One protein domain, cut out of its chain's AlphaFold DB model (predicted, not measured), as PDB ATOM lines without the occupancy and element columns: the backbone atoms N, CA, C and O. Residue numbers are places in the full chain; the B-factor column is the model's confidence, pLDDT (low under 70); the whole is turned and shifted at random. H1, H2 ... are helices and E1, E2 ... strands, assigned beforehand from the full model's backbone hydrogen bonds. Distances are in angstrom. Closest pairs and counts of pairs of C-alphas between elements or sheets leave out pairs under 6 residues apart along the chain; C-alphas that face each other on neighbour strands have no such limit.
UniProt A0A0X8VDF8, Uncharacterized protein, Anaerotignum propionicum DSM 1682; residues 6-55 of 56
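Overview. This is residues 6 to 55 of the 56 residues of an uncharacterized protein of Anaerotignum propionicum DSM 1682 (UniProt A0A0X8VDF8). A small sheet of three strands has H1 packed along one face, while H2 sits beyond one end of the sheet and the link of the E2 and E3 hairpin lies at the other end. The 50 printed residues include, in order, E1, H1, E2, E3 and H2; the sheet runs E1, E3, E2, antiparallel, and the class is mixed, helices and strands. The whole is elongated, 33 by 18 by 17 A, yet only just compact, close to loose, with a radius of gyration of the C-alphas of 11.3 A.

Along the chain. Find C-alpha 6 at (-21.182, 37.242, 32.842), where E1, residues 6 to 8, begins. H1 is residues 11 to 19, 12.3 A long; E2 is residues 24 to 29, 14.7 A; E3 is residues 39 to 44, 16.5 A. H2, residues 47 to 54, 10.8 A, ends at C-alpha 54, (-21.664, 25.161, 36.972).

Arrangement. Look first at E1 and E3, where N 6 and O 43 are 2.8 A apart, within hydrogen-bond range. In the hairpin E2 and E3, N 40 and O 28 are also within range at 2.8 A. H1 is on the sheet at a height of 9.4 A and runs along the strands, at 26 degrees to E3 on the local plane; the closest C-alphas of H1 and E3 are those of Ala 14 and Phe 41, 6.5 A apart. E1, H1 and E2 form a split strand-helix-strand unit, two strands running the same way with E3 between them, its crossover right-handed. H2 is not on the sheet, and H1 and H2 are only just apart, at 8.4 A. In H1 and H2 every O i to N i+4 pair is within hydrogen-bond range.

Size, cuts and confidence. The C-alphas farthest apart are those of Asp 35 and Lys 47, 33.7 A. The printed part has no cut, no link is long, and no printed residue is under 70 in pLDDT.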
ATOM      1  N   ILE A   6     -20.790  37.870  31.581       94.19
ATOM      2  CA  ILE A   6     -21.182  37.242  32.842       94.19
ATOM      3  C   ILE A   6     -20.933  38.230  33.980       94.19
ATOM      4  O   ILE A   6     -19.858  38.814  34.088       94.19
ATOM      5  N   VAL A   7     -21.931  38.418  34.844       94.69
ATOM      6  CA  VAL A   7     -21.840  39.330  35.992       94.69
ATOM      7  C   VAL A   7     -21.525  38.545  37.259       94.69
ATOM      8  O   VAL A   7     -22.260  37.639  37.645       94.69
ATOM      9  N   ILE A   8     -20.449  38.934  37.936       95.12
ATOM     10  CA  ILE A   8     -19.978  38.358  39.191       95.12
ATOM     11  C   ILE A   8     -20.143  39.396  40.302       95.12
ATOM     12  O   ILE A   8     -19.627  40.506  40.216       95.12
ATOM     13  N   PHE A   9     -20.847  39.029  41.373       93.56
ATOM     14  CA  PHE A   9     -21.213  39.958  42.455       93.56
ATOM     15  C   PHE A   9     -20.218  39.992  43.621       93.56
ATOM     16  O   PHE A   9     -20.344  40.821  44.517       93.56
ATOM     17  N   THR A  10     -19.225  39.094  43.654       93.44
ATOM     18  CA  THR A  10     -18.256  39.046  44.760       93.44
ATOM     19  C   THR A  10     -16.831  39.269  44.278       93.44
ATOM     20  O   THR A  10     -16.351  38.621  43.346       93.44
ATOM     21  N   ALA A  11     -16.101  40.131  44.990       94.50
ATOM     22  CA  ALA A  11     -14.698  40.409  44.690       94.50
ATOM     23  C   ALA A  11     -13.807  39.163  44.844       94.50
ATOM     24  O   ALA A  11     -12.799  39.023  44.155       94.50
ATOM     25  N   LYS A  12     -14.169  38.234  45.743       95.69
ATOM     26  CA  LYS A  12     -13.443  36.967  45.922       95.69
ATOM     27  C   LYS A  12     -13.526  36.096  44.667       95.69
ATOM     28  O   LYS A  12     -12.490  35.603  44.229       95.69
ATOM     29  N   ALA A  13     -14.721  35.928  44.097       95.19
ATOM     30  CA  ALA A  13     -14.903  35.161  42.868       95.19
ATOM     31  C   ALA A  13     -14.214  35.847  41.681       95.19
ATOM     32  O   ALA A  13     -13.439  35.199  40.987       95.19
ATOM     33  N   ALA A  14     -14.384  37.163  41.524       96.50
ATOM     34  CA  ALA A  14     -13.725  37.923  40.461       96.50
ATOM     35  C   ALA A  14     -12.192  37.771  40.498       96.50
ATOM     36  O   ALA A  14     -11.569  37.474  39.484       96.50
ATOM     37  N   ARG A  15     -11.573  37.873  41.686       97.44
ATOM     38  CA  ARG A  15     -10.126  37.638  41.845       97.44
ATOM     39  C   ARG A  15      -9.701  36.214  41.491       97.44
ATOM     40  O   ARG A  15      -8.594  36.039  40.996       97.44
ATOM     41  N   LYS A  16     -10.526  35.204  41.788       96.88
ATOM     42  CA  LYS A  16     -10.233  33.813  41.417       96.88
ATOM     43  C   LYS A  16     -10.222  33.666  39.894       96.88
ATOM     44  O   LYS A  16      -9.240  33.170  39.365       96.88
ATOM     45  N   LEU A  17     -11.241  34.189  39.216       96.69
ATOM     46  CA  LEU A  17     -11.349  34.130  37.757       96.69
ATOM     47  C   LEU A  17     -10.198  34.865  37.053       96.69
ATOM     48  O   LEU A  17      -9.614  34.335  36.115       96.69
ATOM     49  N   LEU A  18      -9.795  36.038  37.555       96.75
ATOM     50  CA  LEU A  18      -8.627  36.757  37.027       96.75
ATOM     51  C   LEU A  18      -7.328  35.950  37.161       96.75
ATOM     52  O   LEU A  18      -6.525  35.919  36.235       96.75
ATOM     53  N   LYS A  19      -7.118  35.273  38.299       97.75
ATOM     54  CA  LYS A  19      -5.942  34.405  38.506       97.75
ATOM     55  C   LYS A  19      -5.916  33.201  37.570       97.75
ATOM     56  O   LYS A  19      -4.850  32.648  37.330       97.75
ATOM     57  N   GLU A  20      -7.079  32.787  37.093       95.75
ATOM     58  CA  GLU A  20      -7.253  31.655  36.188       95.75
ATOM     59  C   GLU A  20      -7.215  32.075  34.712       95.75
ATOM     60  O   GLU A  20      -7.272  31.215  33.844       95.75
ATOM     61  N   GLY A  21      -7.066  33.373  34.423       97.00
ATOM     62  CA  GLY A  21      -6.871  33.889  33.067       97.00
ATOM     63  C   GLY A  21      -8.138  34.373  32.363       97.00
ATOM     64  O   GLY A  21      -8.062  34.750  31.198       97.00
ATOM     65  N   PHE A  22      -9.290  34.413  33.041       97.31
ATOM     66  CA  PHE A  22     -10.514  34.947  32.442       97.31
ATOM     67  C   PHE A  22     -10.481  36.476  32.324       97.31
ATOM     68  O   PHE A  22     -10.034  37.183  33.232       97.31
ATOM     69  N   THR A  23     -11.039  36.989  31.229       96.75
ATOM     70  CA  THR A  23     -11.044  38.418  30.907       96.75
ATOM     71  C   THR A  23     -12.196  39.144  31.595       96.75
ATOM     72  O   THR A  23     -13.370  38.906  31.305       96.75
ATOM     73  N   MET A  24     -11.868  40.082  32.484       96.75
ATOM     74  CA  MET A  24     -12.823  41.072  32.980       96.75
ATOM     75  C   MET A  24     -12.888  42.240  31.994       96.75
ATOM     76  O   MET A  24     -11.859  42.830  31.674       96.75
ATOM     77  N   ILE A  25     -14.088  42.569  31.523       96.94
ATOM     78  CA  ILE A  25     -14.318  43.592  30.495       96.94
ATOM     79  C   ILE A  25     -14.877  44.897  31.065       96.94
ATOM     80  O   ILE A  25     -14.775  45.930  30.412       96.94
ATOM     81  N   ASP A  26     -15.473  44.864  32.262       96.06
ATOM     82  CA  ASP A  26     -16.048  46.050  32.904       96.06
ATOM     83  C   ASP A  26     -16.191  45.867  34.431       96.06
ATOM     84  O   ASP A  26     -16.290  44.748  34.946       96.06
ATOM     85  N   ILE A  27     -16.228  46.982  35.163       95.62
ATOM     86  CA  ILE A  27     -16.590  47.057  36.582       95.62
ATOM     87  C   ILE A  27     -17.572  48.212  36.739       95.62
ATOM     88  O   ILE A  27     -17.252  49.359  36.436       95.62
ATOM     89  N   LYS A  28     -18.753  47.926  37.281       93.88
ATOM     90  CA  LYS A  28     -19.819  48.924  37.433       93.88
ATOM     91  C   LYS A  28     -20.450  48.860  38.823       93.88
ATOM     92  O   LYS A  28     -20.359  47.816  39.475       93.88
ATOM     93  N   PRO A  29     -21.088  49.940  39.301       93.38
ATOM     94  CA  PRO A  29     -21.836  49.895  40.552       93.38
ATOM     95  C   PRO A  29     -22.956  48.848  40.485       93.38
ATOM     96  O   PRO A  29     -23.605  48.670  39.446       93.38
ATOM     97  N   ASP A  30     -23.184  48.155  41.600       91.88
ATOM     98  CA  ASP A  30     -24.357  47.308  41.776       91.88
ATOM     99  C   ASP A  30     -25.599  48.197  41.878       91.88
ATOM    100  O   ASP A  30     -25.780  48.934  42.844       91.88
ATOM    101  N   LYS A  31     -26.469  48.125  40.870       86.88
ATOM    102  CA  LYS A  31     -27.692  48.937  40.816       86.88
ATOM    103  C   LYS A  31     -28.701  48.579  41.908       86.88
ATOM    104  O   LYS A  31     -29.619  49.358  42.139       86.88
ATOM    105  N   ASN A  32     -28.551  47.416  42.540       86.31
ATOM    106  CA  ASN A  32     -29.424  46.964  43.619       86.31
ATOM    107  C   ASN A  32     -28.854  47.287  45.009       86.31
ATOM    108  O   ASN A  32     -29.518  47.032  46.013       86.31
ATOM    109  N   ASP A  33     -27.637  47.834  45.085       86.94
ATOM    110  CA  ASP A  33     -27.046  48.275  46.342       86.94
ATOM    111  C   ASP A  33     -27.502  49.702  46.661       86.94
ATOM    112  O   ASP A  33     -27.046  50.663  46.046       86.94
ATOM    113  N   ILE A  34     -28.406  49.831  47.636       83.38
ATOM    114  CA  ILE A  34     -29.011  51.110  48.059       83.38
ATOM    115  C   ILE A  34     -27.938  52.123  48.487       83.38
ATOM    116  O   ILE A  34     -28.085  53.320  48.255       83.38
ATOM    117  N   ASP A  35     -26.838  51.634  49.060       87.00
ATOM    118  CA  ASP A  35     -25.715  52.457  49.504       87.00
ATOM    119  C   ASP A  35     -24.750  52.847  48.368       87.00
ATOM    120  O   ASP A  35     -23.873  53.687  48.581       87.00
ATOM    121  N   GLY A  36     -24.856  52.225  47.185       81.69
ATOM    122  CA  GLY A  36     -23.985  52.475  46.031       81.69
ATOM    123  C   GLY A  36     -22.501  52.143  46.250       81.69
ATOM    124  O   GLY A  36     -21.645  52.645  45.522       81.69
ATOM    125  N   LYS A  37     -22.170  51.327  47.257       86.38
ATOM    126  CA  LYS A  37     -20.788  50.997  47.653       86.38
ATOM    127  C   LYS A  37     -20.281  49.717  46.998       86.38
ATOM    128  O   LYS A  37     -19.073  49.489  46.946       86.38
ATOM    129  N   ARG A  38     -21.184  48.846  46.547       90.00
ATOM    130  CA  ARG A  38     -20.848  47.562  45.932       90.00
ATOM    131  C   ARG A  38     -20.608  47.725  44.441       90.00
ATOM    132  O   ARG A  38     -21.336  48.420  43.738       90.00
ATOM    133  N   SER A  39     -19.597  47.018  43.957       93.38
ATOM    134  CA  SER A  39     -19.323  46.864  42.532       93.38
ATOM    135  C   SER A  39     -19.692  45.458  42.076       93.38
ATOM    136  O   SER A  39     -19.493  44.486  42.809       93.38
ATOM    137  N   VAL A  40     -20.165  45.351  40.840       95.75
ATOM    138  CA  VAL A  40     -20.253  44.090  40.108       95.75
ATOM    139  C   VAL A  40     -19.143  44.035  39.068       95.75
ATOM    140  O   VAL A  40     -18.781  45.043  38.458       95.75
ATOM    141  N   PHE A  41     -18.609  42.838  38.871       96.88
ATOM    142  CA  PHE A  41     -17.499  42.568  37.970       96.88
ATOM    143  C   PHE A  41     -18.055  41.871  36.735       96.88
ATOM    144  O   PHE A  41     -18.747  40.861  36.859       96.88
ATOM    145  N   VAL A  42     -17.797  42.415  35.555       96.75
ATOM    146  CA  VAL A  42     -18.326  41.890  34.298       96.75
ATOM    147  C   VAL A  42     -17.197  41.191  33.559       96.75
ATOM    148  O   VAL A  42     -16.188  41.808  33.224       96.75
ATOM    149  N   PHE A  43     -17.371  39.903  33.310       97.00
ATOM    150  CA  PHE A  43     -16.445  39.075  32.551       97.00
ATOM    151  C   PHE A  43     -16.975  38.841  31.144       97.00
ATOM    152  O   PHE A  43     -18.189  38.806  30.931       97.00
ATOM    153  N   GLU A  44     -16.061  38.680  30.195       96.00
ATOM    154  CA  GLU A  44     -16.383  38.169  28.868       96.00
ATOM    155  C   GLU A  44     -17.002  36.774  28.998       96.00
ATOM    156  O   GLU A  44     -16.542  35.941  29.783       96.00
ATOM    157  N   TYR A  45     -18.078  36.518  28.258       94.69
ATOM    158  CA  TYR A  45     -18.643  35.180  28.198       94.69
ATOM    159  C   TYR A  45     -17.677  34.233  27.482       94.69
ATOM    160  O   TYR A  45     -17.256  34.485  26.356       94.69
ATOM    161  N   SER A  46     -17.413  33.082  28.093       93.56
ATOM    162  CA  SER A  46     -16.814  31.941  27.413       93.56
ATOM    163  C   SER A  46     -17.483  30.651  27.873       93.56
ATOM    164  O   SER A  46     -18.024  30.567  28.980       93.56
ATOM    165  N   LYS A  47     -17.456  29.626  27.015       92.62
ATOM    166  CA  LYS A  47     -17.994  28.302  27.352       92.62
ATOM    167  C   LYS A  47     -17.277  27.706  28.569       92.62
ATOM    168  O   LYS A  47     -17.938  27.216  29.475       92.62
ATOM    169  N   GLU A  48     -15.954  27.847  28.619       94.62
ATOM    170  CA  GLU A  48     -15.116  27.416  29.743       94.62
ATOM    171  C   GLU A  48     -15.511  28.105  31.059       94.62
ATOM    172  O   GLU A  48     -15.654  27.453  32.092       94.62
ATOM    173  N   LEU A  49     -15.760  29.422  31.024       94.12
ATOM    174  CA  LEU A  49     -16.204  30.161  32.204       94.12
ATOM    175  C   LEU A  49     -17.581  29.680  32.678       94.12
ATOM    176  O   LEU A  49     -17.798  29.516  33.877       94.12
ATOM    177  N   MET A  50     -18.510  29.423  31.755       92.25
ATOM    178  CA  MET A  50     -19.829  28.893  32.108       92.25
ATOM    179  C   MET A  50     -19.756  27.504  32.734       92.25
ATOM    180  O   MET A  50     -20.392  27.280  33.760       92.25
ATOM    181  N   GLU A  51     -18.991  26.588  32.139       93.44
ATOM    182  CA  GLU A  51     -18.801  25.233  32.665       93.44
ATOM    183  C   GLU A  51     -18.227  25.285  34.082       93.44
ATOM    184  O   GLU A  51     -18.774  24.675  35.000       93.44
ATOM    185  N   LYS A  52     -17.220  26.134  34.298       92.38
ATOM    186  CA  LYS A  52     -16.612  26.334  35.611       92.38
ATOM    187  C   LYS A  52     -17.582  26.858  36.668       92.38
ATOM    188  O   LYS A  52     -17.506  26.468  37.827       92.38
ATOM    189  N   LEU A  53     -18.467  27.785  36.302       90.56
ATOM    190  CA  LEU A  53     -19.465  28.326  37.231       90.56
ATOM    191  C   LEU A  53     -20.577  27.315  37.553       90.56
ATOM    192  O   LEU A  53     -21.300  27.512  38.530       90.56
ATOM    193  N   MET A  54     -20.723  26.261  36.745       88.38
ATOM    194  CA  MET A  54     -21.664  25.161  36.972       88.38
ATOM    195  C   MET A  54     -21.050  23.976  37.734       88.38
ATOM    196  O   MET A  54     -21.805  23.190  38.309       88.38
ATOM    197  N   GLU A  55     -19.719  23.842  37.772       81.69
ATOM    198  CA  GLU A  55     -19.037  22.862  38.625       81.69
ATOM    199  C   GLU A  55     -19.257  23.202  40.111       81.69
ATOM    200  O   GLU A  55     -18.927  24.295  40.578       81.69
TER     201      GLU A  55